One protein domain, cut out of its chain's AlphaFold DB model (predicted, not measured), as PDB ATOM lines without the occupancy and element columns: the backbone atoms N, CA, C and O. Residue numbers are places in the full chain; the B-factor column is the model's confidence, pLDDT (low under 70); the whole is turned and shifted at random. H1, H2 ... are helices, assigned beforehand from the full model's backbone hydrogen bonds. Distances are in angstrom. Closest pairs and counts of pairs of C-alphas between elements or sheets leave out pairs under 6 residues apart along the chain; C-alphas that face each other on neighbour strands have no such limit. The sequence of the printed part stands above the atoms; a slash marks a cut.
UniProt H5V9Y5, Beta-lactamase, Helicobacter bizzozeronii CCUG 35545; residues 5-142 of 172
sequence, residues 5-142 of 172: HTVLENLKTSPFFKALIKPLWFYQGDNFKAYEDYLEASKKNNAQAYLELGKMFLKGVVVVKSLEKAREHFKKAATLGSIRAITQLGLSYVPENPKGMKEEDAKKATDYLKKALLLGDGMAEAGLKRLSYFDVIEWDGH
ATOM      1  N   HIS A   5     -67.072 -38.703  -8.103       60.09
ATOM      2  CA  HIS A   5     -66.423 -37.454  -8.484       60.09
ATOM      3  C   HIS A   5     -65.726 -36.739  -7.311       60.09
ATOM      4  O   HIS A   5     -64.586 -36.310  -7.440       60.09
ATOM      5  N   THR A   6     -66.363 -36.677  -6.141       69.56
ATOM      6  CA  THR A   6     -65.805 -36.057  -4.929       69.56
ATOM      7  C   THR A   6     -64.639 -36.871  -4.364       69.56
ATOM      8  O   THR A   6     -63.672 -36.308  -3.859       69.56
ATOM      9  N   VAL A   7     -64.696 -38.202  -4.489       68.56
ATOM     10  CA  VAL A   7     -63.591 -39.090  -4.094       68.56
ATOM     11  C   VAL A   7     -62.384 -38.883  -5.009       68.56
ATOM     12  O   VAL A   7     -61.268 -38.788  -4.514       68.56
ATOM     13  N   LEU A   8     -62.599 -38.744  -6.322       62.72
ATOM     14  CA  LEU A   8     -61.530 -38.464  -7.287       62.72
ATOM     15  C   LEU A   8     -60.881 -37.093  -7.061       62.72
ATOM     16  O   LEU A   8     -59.659 -36.991  -7.118       62.72
ATOM     17  N   GLU A   9     -61.669 -36.055  -6.777       69.31
ATOM     18  CA  GLU A   9     -61.156 -34.718  -6.437       69.31
ATOM     19  C   GLU A   9     -60.296 -34.745  -5.162       69.31
ATOM     20  O   GLU A   9     -59.177 -34.236  -5.162       69.31
ATOM     21  N   ASN A  10     -60.750 -35.433  -4.109       64.75
ATOM     22  CA  ASN A  10     -59.987 -35.590  -2.865       64.75
ATOM     23  C   ASN A  10     -58.745 -36.485  -3.020       64.75
ATOM     24  O   ASN A  10     -57.750 -36.308  -2.317       64.75
ATOM     25  N   LEU A  11     -58.771 -37.439  -3.955       63.66
ATOM     26  CA  LEU A  11     -57.595 -38.244  -4.277       63.66
ATOM     27  C   LEU A  11     -56.524 -37.385  -4.948       63.66
ATOM     28  O   LEU A  11     -55.361 -37.477  -4.572       63.66
ATOM     29  N   LYS A  12     -56.912 -36.516  -5.893       62.34
ATOM     30  CA  LYS A  12     -55.988 -35.604  -6.592       62.34
ATOM     31  C   LYS A  12     -55.298 -34.621  -5.647       62.34
ATOM     32  O   LYS A  12     -54.158 -34.238  -5.900       62.34
ATOM     33  N   THR A  13     -55.982 -34.198  -4.586       61.28
ATOM     34  CA  THR A  13     -55.446 -33.265  -3.583       61.28
ATOM     35  C   THR A  13     -54.647 -33.960  -2.480       61.28
ATOM     36  O   THR A  13     -53.943 -33.286  -1.725       61.28
ATOM     37  N   SER A  14     -54.688 -35.296  -2.409       60.22
ATOM     38  CA  SER A  14     -53.933 -36.071  -1.428       60.22
ATOM     39  C   SER A  14     -52.417 -35.897  -1.613       60.22
ATOM     40  O   SER A  14     -51.921 -35.988  -2.744       60.22
ATOM     41  N   PRO A  15     -51.641 -35.737  -0.520       55.28
ATOM     42  CA  PRO A  15     -50.177 -35.725  -0.565       55.28
ATOM     43  C   PRO A  15     -49.599 -36.949  -1.286       55.28
ATOM     44  O   PRO A  15     -48.600 -36.840  -1.991       55.28
ATOM     45  N   PHE A  16     -50.278 -38.094  -1.169       53.31
ATOM     46  CA  PHE A  16     -49.921 -39.339  -1.842       53.31
ATOM     47  C   PHE A  16     -49.982 -39.218  -3.373       53.31
ATOM     48  O   PHE A  16     -49.052 -39.614  -4.067       53.31
ATOM     49  N   PHE A  17     -51.048 -38.619  -3.914       53.59
ATOM     50  CA  PHE A  17     -51.200 -38.429  -5.360       53.59
ATOM     51  C   PHE A  17     -50.303 -37.305  -5.885       53.59
ATOM     52  O   PHE A  17     -49.790 -37.382  -6.996       53.59
ATOM     53  N   LYS A  18     -50.053 -36.285  -5.057       54.19
ATOM     54  CA  LYS A  18     -49.121 -35.194  -5.364       54.19
ATOM     55  C   LYS A  18     -47.664 -35.670  -5.457       54.19
ATOM     56  O   LYS A  18     -46.873 -35.046  -6.157       54.19
ATOM     57  N   ALA A  19     -47.326 -36.766  -4.775       59.19
ATOM     58  CA  ALA A  19     -46.025 -37.431  -4.849       59.19
ATOM     59  C   ALA A  19     -45.913 -38.443  -6.009       59.19
ATOM     60  O   ALA A  19     -44.812 -38.906  -6.319       59.19
ATOM     61  N   LEU A  20     -47.029 -38.796  -6.654       73.69
ATOM     62  CA  LEU A  20     -47.062 -39.764  -7.744       73.69
ATOM     63  C   LEU A  20     -46.675 -39.102  -9.073       73.69
ATOM     64  O   LEU A  20     -47.089 -37.984  -9.383       73.69
ATOM     65  N   ILE A  21     -45.922 -39.827  -9.902       82.19
ATOM     66  CA  ILE A  21     -45.703 -39.430 -11.295       82.19
ATOM     67  C   ILE A  21     -47.050 -39.418 -12.013       82.19
ATOM     68  O   ILE A  21     -47.741 -40.437 -12.082       82.19
ATOM     69  N   LYS A  22     -47.409 -38.264 -12.570       85.50
ATOM     70  CA  LYS A  22     -48.620 -38.126 -13.375       85.50
ATOM     71  C   LYS A  22     -48.435 -38.881 -14.694       85.50
ATOM     72  O   LYS A  22     -47.397 -38.734 -15.325       85.50
ATOM     73  N   PRO A  23     -49.409 -39.677 -15.145       81.44
ATOM     74  CA  PRO A  23     -49.334 -40.323 -16.453       81.44
ATOM     75  C   PRO A  23     -49.462 -39.295 -17.587       81.44
ATOM     76  O   PRO A  23     -50.052 -38.235 -17.406       81.44
ATOM     77  N   LEU A  24     -48.995 -39.634 -18.792       79.38
ATOM     78  CA  LEU A  24     -48.939 -38.692 -19.921       79.38
ATOM     79  C   LEU A  24     -50.299 -38.053 -20.279       79.38
ATOM     80  O   LEU A  24     -50.355 -36.875 -20.616       79.38
ATOM     81  N   TRP A  25     -51.408 -38.791 -20.151       80.12
ATOM     82  CA  TRP A  25     -52.755 -38.267 -20.421       80.12
ATOM     83  C   TRP A  25     -53.186 -37.150 -19.453       80.12
ATOM     84  O   TRP A  25     -54.064 -36.361 -19.795       80.12
ATOM     85  N   PHE A  26     -52.559 -37.038 -18.275       84.94
ATOM     86  CA  PHE A  26     -52.820 -35.960 -17.316       84.94
ATOM     87  C   PHE A  26     -52.463 -34.586 -17.892       84.94
ATOM     88  O   PHE A  26     -53.088 -33.585 -17.552       84.94
ATOM     89  N   TYR A  27     -51.478 -34.544 -18.787       85.12
ATOM     90  CA  TYR A  27     -50.961 -33.312 -19.370       85.12
ATOM     91  C   TYR A  27     -51.779 -32.817 -20.569       85.12
ATOM     92  O   TYR A  27     -51.409 -31.820 -21.174       85.12
ATOM     93  N   GLN A  28     -52.884 -33.488 -20.927       87.81
ATOM     94  CA  GLN A  28     -53.801 -33.056 -21.997       87.81
ATOM     95  C   GLN A  28     -53.101 -32.759 -23.341       87.81
ATOM     96  O   GLN A  28     -53.543 -31.910 -24.108       87.81
ATOM     97  N   GLY A  29     -52.007 -33.471 -23.636       82.88
ATOM     98  CA  GLY A  29     -51.209 -33.291 -24.854       82.88
ATOM     99  C   GLY A  29     -49.978 -32.391 -24.700       82.88
ATOM    100  O   GLY A  29     -49.153 -32.351 -25.613       82.88
ATOM    101  N   ASP A  30     -49.791 -31.736 -23.550       90.88
ATOM    102  CA  ASP A  30     -48.578 -30.975 -23.238       90.88
ATOM    103  C   ASP A  30     -47.420 -31.907 -22.849       90.88
ATOM    104  O   ASP A  30     -47.112 -32.163 -21.681       90.88
ATOM    105  N   ASN A  31     -46.775 -32.454 -23.877       90.06
ATOM    106  CA  ASN A  31     -45.650 -33.362 -23.697       90.06
ATOM    107  C   ASN A  31     -44.413 -32.656 -23.112       90.06
ATOM    108  O   ASN A  31     -43.616 -33.318 -22.450       90.06
ATOM    109  N   PHE A  32     -44.239 -31.347 -23.342       92.69
ATOM    110  CA  PHE A  32     -43.088 -30.594 -22.827       92.69
ATOM    111  C   PHE A  32     -43.158 -30.472 -21.310       92.69
ATOM    112  O   PHE A  32     -42.198 -30.814 -20.622       92.69
ATOM    113  N   LYS A  33     -44.325 -30.103 -20.783       92.12
ATOM    114  CA  LYS A  33     -44.542 -30.056 -19.337       92.12
ATOM    115  C   LYS A  33     -44.414 -31.431 -18.683       92.12
ATOM    116  O   LYS A  33     -43.841 -31.550 -17.605       92.12
ATOM    117  N   ALA A  34     -44.899 -32.484 -19.348       92.19
ATOM    118  CA  ALA A  34     -44.699 -33.855 -18.878       92.19
ATOM    119  C   ALA A  34     -43.207 -34.211 -18.783       92.19
ATOM    120  O   ALA A  34     -42.767 -34.779 -17.787       92.19
ATOM    121  N   TYR A  35     -42.427 -33.841 -19.802       93.38
ATOM    122  CA  TYR A  35     -40.986 -34.063 -19.821       93.38
ATOM    123  C   TYR A  35     -40.275 -33.343 -18.669       93.38
ATOM    124  O   TYR A  35     -39.446 -33.956 -17.998       93.38
ATOM    125  N   GLU A  36     -40.609 -32.077 -18.407       93.62
ATOM    126  CA  GLU A  36     -40.028 -31.305 -17.301       93.62
ATOM    127  C   GLU A  36     -40.358 -31.909 -15.932       93.62
ATOM    128  O   GLU A  36     -39.448 -32.130 -15.127       93.62
ATOM    129  N   ASP A  37     -41.626 -32.262 -15.695       91.94
ATOM    130  CA  ASP A  37     -42.067 -32.909 -14.454       91.94
ATOM    131  C   ASP A  37     -41.343 -34.255 -14.247       91.94
ATOM    132  O   ASP A  37     -40.863 -34.556 -13.146       91.94
ATOM    133  N   TYR A  38     -41.213 -35.074 -15.299       93.56
ATOM    134  CA  TYR A  38     -40.466 -36.332 -15.218       93.56
ATOM    135  C   TYR A  38     -38.977 -36.096 -14.990       93.56
ATOM    136  O   TYR A  38     -38.351 -36.834 -14.229       93.56
ATOM    137  N   LEU A  39     -38.393 -35.069 -15.605       93.81
ATOM    138  CA  LEU A  39     -36.995 -34.721 -15.390       93.81
ATOM    139  C   LEU A  39     -36.757 -34.321 -13.931       93.81
ATOM    140  O   LEU A  39     -35.821 -34.830 -13.311       93.81
ATOM    141  N   GLU A  40     -37.610 -33.474 -13.351       92.56
ATOM    142  CA  GLU A  40     -37.508 -33.083 -11.942       92.56
ATOM    143  C   GLU A  40     -37.656 -34.290 -11.010       92.56
ATOM    144  O   GLU A  40     -36.856 -34.479 -10.090       92.56
ATOM    145  N   ALA A  41     -38.635 -35.156 -11.268       90.38
ATOM    146  CA  ALA A  41     -38.847 -36.334 -10.441       90.38
ATOM    147  C   ALA A  41     -37.743 -37.394 -10.615       90.38
ATOM    148  O   ALA A  41     -37.398 -38.086  -9.656       90.38
ATOM    149  N   SER A  42     -37.125 -37.488 -11.797       90.56
ATOM    150  CA  SER A  42     -35.969 -38.363 -12.029       90.56
ATOM    151  C   SER A  42     -34.761 -37.946 -11.188       90.56
ATOM    152  O   SER A  42     -34.075 -38.804 -10.640       90.56
ATOM    153  N   LYS A  43     -34.555 -36.635 -10.976       91.69
ATOM    154  CA  LYS A  43     -33.507 -36.106 -10.082       91.69
ATOM    155  C   LYS A  43     -33.718 -36.514  -8.621       91.69
ATOM    156  O   LYS A  43     -32.767 -36.518  -7.851       91.69
ATOM    157  N   LYS A  44     -34.947 -36.887  -8.249       89.31
ATOM    158  CA  LYS A  44     -35.318 -37.421  -6.928       89.31
ATOM    159  C   LYS A  44     -35.294 -38.960  -6.894       89.31
ATOM    160  O   LYS A  44     -35.934 -39.554  -6.034       89.31
ATOM    161  N   ASN A  45     -34.594 -39.608  -7.833       88.38
ATOM    162  CA  ASN A  45     -34.493 -41.068  -7.965       88.38
ATOM    163  C   ASN A  45     -35.846 -41.788  -8.099       88.38
ATOM    164  O   ASN A  45     -36.010 -42.926  -7.660       88.38
ATOM    165  N   ASN A  46     -36.834 -41.153  -8.733       88.88
ATOM    166  CA  ASN A  46     -38.115 -41.802  -8.978       88.88
ATOM    167  C   ASN A  46     -38.012 -42.789 -10.161       88.88
ATOM    168  O   ASN A  46     -37.827 -42.388 -11.313       88.88
ATOM    169  N   ALA A  47     -38.171 -44.085  -9.883       89.56
ATOM    170  CA  ALA A  47     -38.071 -45.148 -10.886       89.56
ATOM    171  C   ALA A  47     -39.092 -44.996 -12.030       89.56
ATOM    172  O   ALA A  47     -38.772 -45.237 -13.196       89.56
ATOM    173  N   GLN A  48     -40.313 -44.555 -11.713       90.25
ATOM    174  CA  GLN A  48     -41.375 -44.354 -12.696       90.25
ATOM    175  C   GLN A  48     -41.079 -43.154 -13.608       90.25
ATOM    176  O   GLN A  48     -41.379 -43.211 -14.798       90.25
ATOM    177  N   ALA A  49     -40.430 -42.106 -13.094       92.44
ATOM    178  CA  ALA A  49     -39.990 -40.972 -13.908       92.44
ATOM    179  C   ALA A  49     -38.962 -41.401 -14.961       92.44
ATOM    180  O   ALA A  49     -39.104 -41.090 -16.142       92.44
ATOM    181  N   TYR A  50     -37.957 -42.179 -14.546       95.12
ATOM    182  CA  TYR A  50     -36.972 -42.742 -15.469       95.12
ATOM    183  C   TYR A  50     -37.618 -43.657 -16.517       95.12
ATOM    184  O   TYR A  50     -37.237 -43.608 -17.686       95.12
ATOM    185  N   LEU A  51     -38.628 -44.446 -16.133       94.56
ATOM    186  CA  LEU A  51     -39.390 -45.266 -17.075       94.56
ATOM    187  C   LEU A  51     -40.099 -44.409 -18.135       94.56
ATOM    188  O   LEU A  51     -40.017 -44.720 -19.323       94.56
ATOM    189  N   GLU A  52     -40.791 -43.342 -17.736       94.50
ATOM    190  CA  GLU A  52     -41.500 -42.482 -18.691       94.50
ATOM    191  C   GLU A  52     -40.534 -41.691 -19.585       94.50
ATOM    192  O   GLU A  52     -40.722 -41.672 -20.802       94.50
ATOM    193  N   LEU A  53     -39.434 -41.156 -19.041       95.12
ATOM    194  CA  LEU A  53     -38.378 -40.521 -19.844       95.12
ATOM    195  C   LEU A  53     -37.794 -41.485 -20.885       95.12
ATOM    196  O   LEU A  53     -37.627 -41.116 -22.048       95.12
ATOM    197  N   GLY A  54     -37.540 -42.742 -20.505       95.94
ATOM    198  CA  GLY A  54     -37.067 -43.763 -21.440       95.94
ATOM    199  C   GLY A  54     -38.045 -44.000 -22.596       95.94
ATOM    200  O   GLY A  54     -37.631 -44.076 -23.754       95.94
ATOM    201  N   LYS A  55     -39.357 -44.022 -22.323       94.44
ATOM    202  CA  LYS A  55     -40.390 -44.118 -23.371       94.44
ATOM    203  C   LYS A  55     -40.419 -42.882 -24.272       94.44
ATOM    204  O   LYS A  55     -40.657 -43.026 -25.471       94.44
ATOM    205  N   MET A  56     -40.177 -41.689 -23.728       94.06
ATOM    206  CA  MET A  56     -40.099 -40.456 -24.523       94.06
ATOM    207  C   MET A  56     -38.911 -40.491 -25.490       94.06
ATOM    208  O   MET A  56     -39.100 -40.219 -26.675       94.06
ATOM    209  N   PHE A  57     -37.733 -40.946 -25.045       96.00
ATOM    210  CA  PHE A  57     -36.576 -41.181 -25.925       96.00
ATOM    211  C   PHE A  57     -36.823 -42.281 -26.964       96.00
ATOM    212  O   PHE A  57     -36.379 -42.156 -28.104       96.00
ATOM    213  N   LEU A  58     -37.552 -43.342 -26.604       93.94
ATOM    214  CA  LEU A  58     -37.892 -44.428 -27.527       93.94
ATOM    215  C   LEU A  58     -38.810 -43.952 -28.663       93.94
ATOM    216  O   LEU A  58     -38.645 -44.362 -29.813       93.94
ATOM    217  N   LYS A  59     -39.774 -43.084 -28.340       91.50
ATOM    218  CA  LYS A  59     -40.753 -42.547 -29.296       91.50
ATOM    219  C   LYS A  59     -40.279 -41.281 -30.013       91.50
ATOM    220  O   LYS A  59     -40.832 -40.956 -31.055       91.50
ATOM    221  N   GLY A  60     -39.273 -40.586 -29.482       92.81
ATOM    222  CA  GLY A  60     -38.850 -39.277 -29.983       92.81
ATOM    223  C   GLY A  60     -39.847 -38.159 -29.654       92.81
ATOM    224  O   GLY A  60     -40.100 -37.292 -30.483       92.81
ATOM    225  N   VAL A  61     -40.475 -38.216 -28.475       89.38
ATOM    226  CA  VAL A  61     -41.442 -37.204 -28.018       89.38
ATOM    227  C   VAL A  61     -40.692 -36.153 -27.210       89.38
ATOM    228  O   VAL A  61     -40.056 -36.517 -26.226       89.38
ATOM    229  N   VAL A  62     -40.771 -34.874 -27.605       90.69
ATOM    230  CA  VAL A  62     -40.025 -33.721 -27.030       90.69
ATOM    231  C   VAL A  62     -38.508 -33.780 -27.247       90.69
ATOM    232  O   VAL A  62     -37.873 -32.750 -27.453       90.69
ATOM    233  N   VAL A  63     -37.929 -34.977 -27.260       93.25
ATOM    234  CA  VAL A  63     -36.504 -35.244 -27.458       93.25
ATOM    235  C   VAL A  63     -36.258 -36.019 -28.748       93.25
ATOM    236  O   VAL A  63     -37.129 -36.732 -29.242       93.25
ATOM    237  N   VAL A  64     -35.037 -35.933 -29.278       93.88
ATOM    238  CA  VAL A  64     -34.617 -36.736 -30.434       93.88
ATOM    239  C   VAL A  64     -34.669 -38.225 -30.080       93.88
ATOM    240  O   VAL A  64     -34.145 -38.642 -29.042       93.88
ATOM    241  N   LYS A  65     -35.284 -39.027 -30.959       94.81
ATOM    242  CA  LYS A  65     -35.395 -40.480 -30.793       94.81
ATOM    243  C   LYS A  65     -34.010 -41.105 -30.621       94.81
ATOM    244  O   LYS A  65     -33.138 -40.937 -31.468       94.81
ATOM    245  N   SER A  66     -33.818 -41.855 -29.539       96.06
ATOM    246  CA  SER A  66     -32.559 -42.547 -29.255       96.06
ATOM    247  C   SER A  66     -32.809 -43.812 -28.441       96.06
ATOM    248  O   SER A  66     -33.190 -43.756 -27.271       96.06
ATOM    249  N   LEU A  67     -32.560 -44.969 -29.062       93.69
ATOM    250  CA  LEU A  67     -32.660 -46.274 -28.398       93.69
ATOM    251  C   LEU A  67     -31.638 -46.425 -27.271       93.69
ATOM    252  O   LEU A  67     -31.932 -47.017 -26.238       93.69
ATOM    253  N   GLU A  68     -30.439 -45.881 -27.457       95.12
ATOM    254  CA  GLU A  68     -29.379 -45.933 -26.456       95.12
ATOM    255  C   GLU A  68     -29.770 -45.167 -25.190       95.12
ATOM    256  O   GLU A  68     -29.814 -45.759 -24.112       95.12
ATOM    257  N   LYS A  69     -30.190 -43.903 -25.331       95.19
ATOM    258  CA  LYS A  69     -30.657 -43.098 -24.193       95.19
ATOM    259  C   LYS A  69     -31.895 -43.698 -23.535       95.19
ATOM    260  O   LYS A  69     -31.987 -43.697 -22.308       95.19
ATOM    261  N   ALA A  70     -32.823 -44.257 -24.315       96.50
ATOM    262  CA  ALA A  70     -33.976 -44.968 -23.766       96.50
ATOM    263  C   ALA A  70     -33.534 -46.132 -22.864       96.50
ATOM    264  O   ALA A  70     -33.980 -46.232 -21.720       96.50
ATOM    265  N   ARG A  71     -32.589 -46.959 -23.334       96.12
ATOM    266  CA  ARG A  71     -32.018 -48.065 -22.550       96.12
ATOM    267  C   ARG A  71     -31.299 -47.589 -21.296       96.12
ATOM    268  O   ARG A  71     -31.432 -48.230 -20.262       96.12
ATOM    269  N   GLU A  72     -30.568 -46.482 -21.338       96.25
ATOM    270  CA  GLU A  72     -29.942 -45.918 -20.132       96.25
ATOM    271  C   GLU A  72     -30.975 -45.546 -19.063       96.25
ATOM    272  O   GLU A  72     -30.801 -45.864 -17.887       96.25
ATOM    273  N   HIS A  73     -32.075 -44.912 -19.471       96.00
ATOM    274  CA  HIS A  73     -33.142 -44.514 -18.555       96.00
ATOM    275  C   HIS A  73     -33.884 -45.735 -18.010       96.00
ATOM    276  O   HIS A  73     -34.115 -45.822 -16.804       96.00
ATOM    277  N   PHE A  74     -34.171 -46.729 -18.853       96.12
ATOM    278  CA  PHE A  74     -34.762 -47.979 -18.387       96.12
ATOM    279  C   PHE A  74     -33.823 -48.757 -17.455       96.12
ATOM    280  O   PHE A  74     -34.293 -49.312 -16.466       96.12
ATOM    281  N   LYS A  75     -32.500 -48.751 -17.687       94.94
ATOM    282  CA  LYS A  75     -31.514 -49.332 -16.757       94.94
ATOM    283  C   LYS A  75     -31.577 -48.656 -15.394       94.94
ATOM    284  O   LYS A  75     -31.683 -49.360 -14.397       94.94
ATOM    285  N   LYS A  76     -31.594 -47.321 -15.346       92.81
ATOM    286  CA  LYS A  76     -31.744 -46.570 -14.086       92.81
ATOM    287  C   LYS A  76     -33.066 -46.889 -13.381       92.81
ATOM    288  O   LYS A  76     -33.083 -47.152 -12.184       92.81
ATOM    289  N   ALA A  77     -34.173 -46.937 -14.120       92.19
ATOM    290  CA  ALA A  77     -35.469 -47.324 -13.563       92.19
ATOM    291  C   ALA A  77     -35.462 -48.764 -13.018       92.19
ATOM    292  O   ALA A  77     -35.997 -49.013 -11.939       92.19
ATOM    293  N   ALA A  78     -34.826 -49.702 -13.724       91.25
ATOM    294  CA  ALA A  78     -34.687 -51.091 -13.296       91.25
ATOM    295  C   ALA A  78     -33.805 -51.229 -12.045       91.25
ATOM    296  O   ALA A  78     -34.145 -52.003 -11.153       91.25
ATOM    297  N   THR A  79     -32.714 -50.460 -11.931       90.19
ATOM    298  CA  THR A  79     -31.885 -50.438 -10.709       90.19
ATOM    299  C   THR A  79     -32.629 -49.882  -9.499       90.19
ATOM    300  O   THR A  79     -32.317 -50.253  -8.377       90.19
ATOM    301  N   LEU A  80     -33.634 -49.036  -9.731       83.69
ATOM    302  CA  LEU A  80     -34.523 -48.490  -8.704       83.69
ATOM    303  C   LEU A  80     -35.763 -49.376  -8.455       83.69
ATOM    304  O   LEU A  80     -36.712 -48.934  -7.814       83.69
ATOM    305  N   GLY A  81     -35.785 -50.606  -8.983       85.19
ATOM    306  CA  GLY A  81     -36.834 -51.598  -8.715       85.19
ATOM    307  C   GLY A  81     -38.033 -51.578  -9.669       85.19
ATOM    308  O   GLY A  81     -39.017 -52.274  -9.428       85.19
ATOM    309  N   SER A  82     -37.996 -50.820 -10.771       88.94
ATOM    310  CA  SER A  82     -39.101 -50.828 -11.739       88.94
ATOM    311  C   SER A  82     -39.103 -52.105 -12.585       88.94
ATOM    312  O   SER A  82     -38.334 -52.231 -13.540       88.94
ATOM    313  N   ILE A  83     -40.030 -53.021 -12.293       91.00
ATOM    314  CA  ILE A  83     -40.226 -54.260 -13.067       91.00
ATOM    315  C   ILE A  83     -40.574 -53.937 -14.526       91.00
ATOM    316  O   ILE A  83     -39.963 -54.464 -15.452       91.00
ATOM    317  N   ARG A  84     -41.471 -52.965 -14.741       91.69
ATOM    318  CA  ARG A  84     -41.844 -52.499 -16.085       91.69
ATOM    319  C   ARG A  84     -40.644 -52.003 -16.888       91.69
ATOM    320  O   ARG A  84     -40.626 -52.150 -18.106       91.69
ATOM    321  N   ALA A  85     -39.641 -51.408 -16.239       93.81
ATOM    322  CA  ALA A  85     -38.430 -50.976 -16.926       93.81
ATOM    323  C   ALA A  85     -37.563 -52.152 -17.385       93.81
ATOM    324  O   ALA A  85     -36.980 -52.074 -18.463       93.81
ATOM    325  N   ILE A  86     -37.523 -53.249 -16.623       93.88
ATOM    326  CA  ILE A  86     -36.857 -54.495 -17.033       93.88
ATOM    327  C   ILE A  86     -37.527 -55.046 -18.298       93.88
ATOM    328  O   ILE A  86     -36.839 -55.364 -19.267       93.88
ATOM    329  N   THR A  87     -38.860 -55.048 -18.346       94.31
ATOM    330  CA  THR A  87     -39.614 -55.434 -19.549       94.31
ATOM    331  C   THR A  87     -39.280 -54.536 -20.736       94.31
ATOM    332  O   THR A  87     -38.972 -55.030 -21.818       94.31
ATOM    333  N   GLN A  88     -39.286 -53.210 -20.545       95.81
ATOM    334  CA  GLN A  88     -38.939 -52.266 -21.614       95.81
ATOM    335  C   GLN A  88     -37.484 -52.417 -22.083       95.81
ATOM    336  O   GLN A  88     -37.221 -52.261 -23.274       95.81
ATOM    337  N   LEU A  89     -36.546 -52.770 -21.197       94.62
ATOM    338  CA  LEU A  89     -35.178 -53.117 -21.589       94.62
ATOM    339  C   LEU A  89     -35.153 -54.338 -22.493       94.62
ATOM    340  O   LEU A  89     -34.578 -54.252 -23.574       94.62
ATOM    341  N   GLY A  90     -35.797 -55.432 -22.088       93.94
ATOM    342  CA  GLY A  90     -35.873 -56.646 -22.896       93.94
ATOM    343  C   GLY A  90     -36.468 -56.371 -24.275       93.94
ATOM    344  O   GLY A  90     -35.838 -56.659 -25.289       93.94
ATOM    345  N   LEU A  91     -37.619 -55.694 -24.318       93.69
ATOM    346  CA  LEU A  91     -38.279 -55.313 -25.568       93.69
ATOM    347  C   LEU A  91     -37.439 -54.360 -26.430       93.69
ATOM    348  O   LEU A  91     -37.514 -54.434 -27.649       93.69
ATOM    349  N   SER A  92     -36.606 -53.498 -25.837       93.50
ATOM    350  CA  SER A  92     -35.745 -52.579 -26.601       93.50
ATOM    351  C   SER A  92     -34.618 -53.270 -27.375       93.50
ATOM    352  O   SER A  92     -34.011 -52.645 -28.249       93.50
ATOM    353  N   TYR A  93     -34.307 -54.525 -27.042       92.31
ATOM    354  CA  TYR A  93     -33.388 -55.353 -27.818       92.31
ATOM    355  C   TYR A  93     -34.107 -56.100 -28.942       92.31
ATOM    356  O   TYR A  93     -33.457 -56.440 -29.920       92.31
ATOM    357  N   VAL A  94     -35.425 -56.308 -28.852       90.88
ATOM    358  CA  VAL A  94     -36.205 -57.046 -29.854       90.88
ATOM    359  C   VAL A  94     -36.624 -56.110 -30.996       90.88
ATOM    360  O   VAL A  94     -37.462 -55.231 -30.785       90.88
ATOM    361  N   PRO A  95     -36.082 -56.268 -32.216       88.88
ATOM    362  CA  PRO A  95     -36.511 -55.470 -33.358       88.88
ATOM    363  C   PRO A  95     -37.899 -55.903 -33.854       88.88
ATOM    364  O   PRO A  95     -38.437 -56.949 -33.481       88.88
ATOM    365  N   GLU A  96     -38.478 -55.111 -34.759       86.12
ATOM    366  CA  GLU A  96     -39.766 -55.438 -35.382       86.12
ATOM    367  C   GLU A  96     -39.729 -56.785 -36.121       86.12
ATOM    368  O   GLU A  96     -40.677 -57.560 -36.039       86.12
ATOM    369  N   ASN A  97     -38.617 -57.116 -36.773       88.12
ATOM    370  CA  ASN A  97     -38.383 -58.448 -37.308       88.12
ATOM    371  C   ASN A  97     -37.149 -59.057 -36.629       88.12
ATOM    372  O   ASN A  97     -36.031 -58.693 -36.990       88.12
ATOM    373  N   PRO A  98     -37.322 -59.945 -35.634       87.81
ATOM    374  CA  PRO A  98     -36.207 -60.552 -34.915       87.81
ATOM    375  C   PRO A  98     -35.569 -61.726 -35.677       87.81
ATOM    376  O   PRO A  98     -34.593 -62.303 -35.205       87.81
ATOM    377  N   LYS A  99     -36.048 -62.055 -36.885       87.81
ATOM    378  CA  LYS A  99     -35.386 -63.038 -37.747       87.81
ATOM    379  C   LYS A  99     -33.979 -62.557 -38.120       87.81
ATOM    380  O   LYS A  99     -33.819 -61.477 -38.683       87.81
ATOM    381  N   GLY A 100     -32.963 -63.369 -37.829       83.94
ATOM    382  CA  GLY A 100     -31.558 -63.007 -38.060       83.94
ATOM    383  C   GLY A 100     -30.985 -62.030 -37.027       83.94
ATOM    384  O   GLY A 100     -29.947 -61.413 -37.267       83.94
ATOM    385  N   MET A 101     -31.656 -61.873 -35.883       88.75
ATOM    386  CA  MET A 101     -31.130 -61.147 -34.733       88.75
ATOM    387  C   MET A 101     -29.805 -61.761 -34.269       88.75
ATOM    388  O   MET A 101     -29.634 -62.979 -34.264       88.75
ATOM    389  N   LYS A 102     -28.858 -60.907 -33.870       90.38
ATOM    390  CA  LYS A 102     -27.582 -61.365 -33.313       90.38
ATOM    391  C   LYS A 102     -27.841 -62.157 -32.037       90.38
ATOM    392  O   LYS A 102     -28.596 -61.706 -31.177       90.38
ATOM    393  N   GLU A 103     -27.150 -63.281 -31.887       86.75
ATOM    394  CA  GLU A 103     -27.302 -64.171 -30.731       86.75
ATOM    395  C   GLU A 103     -27.092 -63.434 -29.397       86.75
ATOM    396  O   GLU A 103     -27.837 -63.636 -28.443       86.75
ATOM    397  N   GLU A 104     -26.131 -62.507 -29.334       89.19
ATOM    398  CA  GLU A 104     -25.872 -61.698 -28.137       89.19
ATOM    399  C   GLU A 104     -27.051 -60.808 -27.734       89.19
ATOM    400  O   GLU A 104     -27.350 -60.658 -26.547       89.19
ATOM    401  N   ASP A 105     -27.704 -60.182 -28.713       90.00
ATOM    402  CA  ASP A 105     -28.862 -59.337 -28.450       90.00
ATOM    403  C   ASP A 105     -30.059 -60.208 -28.079       90.00
ATOM    404  O   ASP A 105     -30.836 -59.825 -27.203       90.00
ATOM    405  N   ALA A 106     -30.200 -61.382 -28.711       88.94
ATOM    406  CA  ALA A 106     -31.275 -62.326 -28.422       88.94
ATOM    407  C   ALA A 106     -31.178 -62.819 -26.976       88.94
ATOM    408  O   ALA A 106     -32.164 -62.735 -26.246       88.94
ATOM    409  N   LYS A 107     -29.972 -63.198 -26.530       89.06
ATOM    410  CA  LYS A 107     -29.682 -63.564 -25.135       89.06
ATOM    411  C   LYS A 107     -30.024 -62.434 -24.165       89.06
ATOM    412  O   LYS A 107     -30.770 -62.636 -23.213       89.06
ATOM    413  N   LYS A 108     -29.570 -61.204 -24.436       91.00
ATOM    414  CA  LYS A 108     -29.914 -60.042 -23.590       91.00
ATOM    415  C   LYS A 108     -31.425 -59.833 -23.513       91.00
ATOM    416  O   LYS A 108     -31.955 -59.616 -22.424       91.00
ATOM    417  N   ALA A 109     -32.117 -59.884 -24.650       92.12
ATOM    418  CA  ALA A 109     -33.564 -59.732 -24.704       92.12
ATOM    419  C   ALA A 109     -34.263 -60.808 -23.865       92.12
ATOM    420  O   ALA A 109     -35.103 -60.470 -23.028       92.12
ATOM    421  N   THR A 110     -33.885 -62.079 -24.032       90.50
ATOM    422  CA  THR A 110     -34.462 -63.179 -23.256       90.50
ATOM    423  C   THR A 110     -34.199 -63.048 -21.775       90.50
ATOM    424  O   THR A 110     -35.127 -63.240 -21.001       90.50
ATOM    425  N   ASP A 111     -32.985 -62.689 -21.369       89.19
ATOM    426  CA  ASP A 111     -32.619 -62.615 -19.955       89.19
ATOM    427  C   ASP A 111     -33.440 -61.541 -19.238       89.19
ATOM    428  O   ASP A 111     -34.016 -61.786 -18.175       89.19
ATOM    429  N   TYR A 112     -33.571 -60.358 -19.849       91.75
ATOM    430  CA  TYR A 112     -34.409 -59.294 -19.298       91.75
ATOM    431  C   TYR A 112     -35.890 -59.684 -19.271       91.75
ATOM    432  O   TYR A 112     -36.557 -59.445 -18.266       91.75
ATOM    433  N   LEU A 113     -36.417 -60.289 -20.339       90.38
ATOM    434  CA  LEU A 113     -37.830 -60.672 -20.399       90.38
ATOM    435  C   LEU A 113     -38.158 -61.806 -19.421       90.38
ATOM    436  O   LEU A 113     -39.142 -61.710 -18.694       90.38
ATOM    437  N   LYS A 114     -37.315 -62.836 -19.325       88.25
ATOM    438  CA  LYS A 114     -37.471 -63.912 -18.337       88.25
ATOM    439  C   LYS A 114     -37.434 -63.359 -16.913       88.25
ATOM    440  O   LYS A 114     -38.310 -63.676 -16.113       88.25
ATOM    441  N   LYS A 115     -36.493 -62.455 -16.619       87.06
ATOM    442  CA  LYS A 115     -36.422 -61.773 -15.321       87.06
ATOM    443  C   LYS A 115     -37.676 -60.948 -15.019       87.06
ATOM    444  O   LYS A 115     -38.145 -60.943 -13.887       87.06
ATOM    445  N   ALA A 116     -38.210 -60.226 -15.997       88.38
ATOM    446  CA  ALA A 116     -39.428 -59.446 -15.806       88.38
ATOM    447  C   ALA A 116     -40.666 -60.331 -15.592       88.38
ATOM    448  O   ALA A 116     -41.483 -60.030 -14.723       88.38
ATOM    449  N   LEU A 117     -40.771 -61.437 -16.336       85.81
ATOM    450  CA  LEU A 117     -41.844 -62.421 -16.185       85.81
ATOM    451  C   LEU A 117     -41.820 -63.056 -14.794       85.81
ATOM    452  O   LEU A 117     -42.860 -63.176 -14.152       85.81
ATOM    453  N   LEU A 118     -40.623 -63.387 -14.314       83.19
ATOM    454  CA  LEU A 118     -40.406 -63.892 -12.968       83.19
ATOM    455  C   LEU A 118     -40.905 -62.917 -11.892       83.19
ATOM    456  O   LEU A 118     -41.551 -63.312 -10.928       83.19
ATOM    457  N   LEU A 119     -40.631 -61.628 -12.074       81.12
ATOM    458  CA  LEU A 119     -41.092 -60.576 -11.170       81.12
ATOM    459  C   LEU A 119     -42.596 -60.267 -11.329       81.12
ATOM    460  O   LEU A 119     -43.103 -59.351 -10.686       81.12
ATOM    461  N   GLY A 120     -43.317 -61.014 -12.172       81.69
ATOM    462  CA  GLY A 120     -44.767 -60.928 -12.336       81.69
ATOM    463  C   GLY A 120     -45.245 -60.000 -13.455       81.69
ATOM    464  O   GLY A 120     -46.439 -59.702 -13.523       81.69
ATOM    465  N   ASP A 121     -44.366 -59.525 -14.346       83.56
ATOM    466  CA  ASP A 121     -44.788 -58.723 -15.501       83.56
ATOM    467  C   ASP A 121     -45.175 -59.610 -16.692       83.56
ATOM    468  O   ASP A 121     -44.340 -60.037 -17.493       83.56
ATOM    469  N   GLY A 122     -46.480 -59.839 -16.841       81.50
ATOM    470  CA  GLY A 122     -47.043 -60.607 -17.954       81.50
ATOM    471  C   GLY A 122     -46.790 -59.998 -19.341       81.50
ATOM    472  O   GLY A 122     -46.870 -60.712 -20.338       81.50
ATOM    473  N   MET A 123     -46.424 -58.710 -19.453       83.31
ATOM    474  CA  MET A 123     -46.046 -58.140 -20.755       83.31
ATOM    475  C   MET A 123     -44.756 -58.761 -21.303       83.31
ATOM    476  O   MET A 123     -44.549 -58.774 -22.518       83.31
ATOM    477  N   ALA A 124     -43.896 -59.293 -20.433       87.81
ATOM    478  CA  ALA A 124     -42.655 -59.925 -20.852       87.81
ATOM    479  C   ALA A 124     -42.887 -61.243 -21.613       87.81
ATOM    480  O   ALA A 124     -42.128 -61.567 -22.529       87.81
ATOM    481  N   GLU A 125     -43.979 -61.954 -21.312       87.31
ATOM    482  CA  GLU A 125     -44.376 -63.178 -22.014       87.31
ATOM    483  C   GLU A 125     -44.616 -62.918 -23.507       87.31
ATOM    484  O   GLU A 125     -44.180 -63.692 -24.358       87.31
ATOM    485  N   ALA A 126     -45.244 -61.790 -23.850       87.44
ATOM    486  CA  ALA A 126     -45.477 -61.413 -25.243       87.44
ATOM    487  C   ALA A 126     -44.160 -61.202 -26.013       87.44
ATOM    488  O   ALA A 126     -44.067 -61.549 -27.192       87.44
ATOM    489  N   GLY A 127     -43.131 -60.670 -25.344       87.75
ATOM    490  CA  GLY A 127     -41.792 -60.532 -25.914       87.75
ATOM    491  C   GLY A 127     -41.125 -61.884 -26.179       87.75
ATOM    492  O   GLY A 127     -40.575 -62.089 -27.260       87.75
ATOM    493  N   LEU A 128     -41.224 -62.822 -25.232       89.31
ATOM    494  CA  LEU A 128     -40.668 -64.176 -25.375       89.31
ATOM    495  C   LEU A 128     -41.371 -64.969 -26.479       89.31
ATOM    496  O   LEU A 128     -40.705 -65.538 -27.341       89.31
ATOM    497  N   LYS A 129     -42.709 -64.920 -26.520       89.06
ATOM    498  CA  LYS A 129     -43.507 -65.513 -27.604       89.06
ATOM    499  C   LYS A 129     -43.101 -64.973 -28.966       89.06
ATOM    500  O   LYS A 129     -42.978 -65.742 -29.911       89.06
ATOM    501  N   ARG A 130     -42.861 -63.660 -29.073       88.94
ATOM    502  CA  ARG A 130     -42.387 -63.050 -30.321       88.94
ATOM    503  C   ARG A 130     -41.038 -63.626 -30.740       88.94
ATOM    504  O   ARG A 130     -40.885 -63.971 -31.899       88.94
ATOM    505  N   LEU A 131     -40.072 -63.733 -29.830       89.75
ATOM    506  CA  LEU A 131     -38.758 -64.298 -30.154       89.75
ATOM    507  C   LEU A 131     -38.857 -65.763 -30.601       89.75
ATOM    508  O   LEU A 131     -38.227 -66.141 -31.586       89.75
ATOM    509  N   SER A 132     -39.687 -66.556 -29.925       87.62
ATOM    510  CA  SER A 132     -39.910 -67.960 -30.278       87.62
ATOM    511  C   SER A 132     -40.636 -68.129 -31.611       87.62
ATOM    512  O   SER A 132     -40.249 -68.970 -32.408       87.62
ATOM    513  N   TYR A 133     -41.618 -67.275 -31.910       86.94
ATOM    514  CA  TYR A 133     -42.352 -67.304 -33.178       86.94
ATOM    515  C   TYR A 133     -41.456 -67.111 -34.414       86.94
ATOM    516  O   TYR A 133     -41.794 -67.568 -35.501       86.94
ATOM    517  N   PHE A 134     -40.329 -66.412 -34.267       86.75
ATOM    518  CA  PHE A 134     -39.359 -66.188 -35.342       86.75
ATOM    519  C   PHE A 134     -38.163 -67.154 -35.289       86.75
ATOM    520  O   PHE A 134     -37.136 -66.863 -35.906       86.75
ATOM    521  N   ASP A 135     -38.283 -68.259 -34.545       85.94
ATOM    522  CA  ASP A 135     -37.249 -69.285 -34.359       85.94
ATOM    523  C   ASP A 135     -35.914 -68.718 -33.840       85.94
ATOM    524  O   ASP A 135     -34.836 -69.240 -34.120       85.94
ATOM    525  N   VAL A 136     -35.969 -67.609 -33.092       86.31
ATOM    526  CA  VAL A 136     -34.779 -67.002 -32.475       86.31
ATOM    527  C   VAL A 136     -34.388 -67.770 -31.217       86.31
ATOM    528  O   VAL A 136     -33.209 -67.844 -30.878       86.31
ATOM    529  N   ILE A 137     -35.386 -68.304 -30.508       82.56
ATOM    530  CA  ILE A 137     -35.230 -69.031 -29.245       82.56
ATOM    531  C   ILE A 137     -36.212 -70.201 -29.185       82.56
ATOM    532  O   ILE A 137     -37.328 -70.107 -29.698       82.56
ATOM    533  N   GLU A 138     -35.841 -71.255 -28.469       76.50
ATOM    534  CA  GLU A 138     -36.773 -72.305 -28.057       76.50
ATOM    535  C   GLU A 138     -37.458 -71.873 -26.748       76.50
ATOM    536  O   GLU A 138     -36.798 -71.600 -25.743       76.50
ATOM    537  N   TRP A 139     -38.787 -71.736 -26.766       68.31
ATOM    538  CA  TRP A 139     -39.593 -71.384 -25.593       68.31
ATOM    539  C   TRP A 139     -40.813 -72.301 -25.526       68.31
ATOM    540  O   TRP A 139     -41.691 -72.242 -26.383       68.31
ATOM    541  N   ASP A 140     -40.869 -73.147 -24.501       59.75
ATOM    542  CA  ASP A 140     -41.906 -74.172 -24.308       59.75
ATOM    543  C   ASP A 140     -43.155 -73.661 -23.560       59.75
ATOM    544  O   ASP A 140     -44.111 -74.402 -23.319       59.75
ATOM    545  N   GLY A 141     -43.167 -72.382 -23.180       60.22
ATOM    546  CA  GLY A 141     -44.267 -71.766 -22.445       60.22
ATOM    547  C   GLY A 141     -44.552 -72.375 -21.072       60.22
ATOM    548  O   GLY A 141     -45.557 -72.007 -20.460       60.22
ATOM    549  N   HIS A 142     -43.708 -73.285 -20.575       56.28
ATOM    550  CA  HIS A 142     -43.928 -73.938 -19.293       56.28
ATOM    551  C   HIS A 142     -43.459 -73.036 -18.151       56.28
ATOM    552  O   HIS A 142     -42.351 -72.499 -18.142       56.28
TER     553      HIS A 142
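This is residues 5 to 142 of the 172 residues of the protein "Beta-lactamase" of Helicobacter bizzozeronii CCUG 35545 (UniProt H5V9Y5). Six helices, H4 to H9, fold back and forth in a zigzag of helical hairpins that advances along the longest axis; at one end H7, H8 and H9 meet in a triangle, and at the other the short H3 sits by the corner of H4. Beyond that second end, residues 5 to 11 and 13 to 18, with H1 and H2, stick out from the body. The printed part has 138 residues with nine named helices, H1 to H9 in order, and no named strand, and its class is all helix. H5 to H9 form an up and down bundle, each helix running against the one before it. The whole is only just compact, close to loose, with a radius of gyration of the C-alphas of 17.0 A, and spans 51 by 34 by 25 A.

H1, residues 5 to 13, and H2, residues 15 to 18, are close but not clearly touching, the C-alphas of Leu 11 and Phe 17 being closest at 6.5 A. H3, residues 24 to 27, is apart from H2 and touches H4, residues 31 to 43, only at the corner, with residues 31 to 34 of H4 alone; closest are C-alphas 27 and 34, 6.3 A apart. H4 and H5, residues 47 to 59, form a hairpin at a steep tilt of 41 degrees, C-alphas 38 and 49 coming closest at 4.8 A. H5 and H6, residues 67 to 79, touch opposite ways at a shallow tilt of 13 degrees, with closest C-alphas Gly 54 and Ala 70 at 4.1 A. H6 touches the hub H7, residues 83 to 93, by closest C-alphas 74 and 85 at 5.0 A. H7 touches H8, residues 103 to 118, at C-alphas 90 and 109, 4.3 A, and H9, residues 123 to 133, at C-alphas 87 and 124, 5.6 A. H8 and H9 stand at 38 degrees, only just a steep tilt, with closest C-alphas 113 and 124 at 4.9 A. Every O i to N i+4 pair is within hydrogen-bond range in H1, H4, H5, H6, H7 and H8, and 6 of 7 are in H9; H2 and H3 are too short for such a pair.

H1 begins at C-alpha 5, (-66.423, -37.454, -8.484), and is 12.7 A long. H4 measures 18.4 A, H5 18.8 A, H6 18.2 A and H7 16.3 A. H8, the longest, is 22.1 A, from C-alpha 103 at (-27.302, -64.171, -30.731). H9, 15.9 A, ends at C-alpha 133, (-42.352, -67.304, -33.178).

The C-alphas farthest apart, those of Thr 6 and Gly 100, are 54.7 A apart. The printed part has no cut and no long link. Residues 5 to 19 and 139 to 142 have pLDDT under 70.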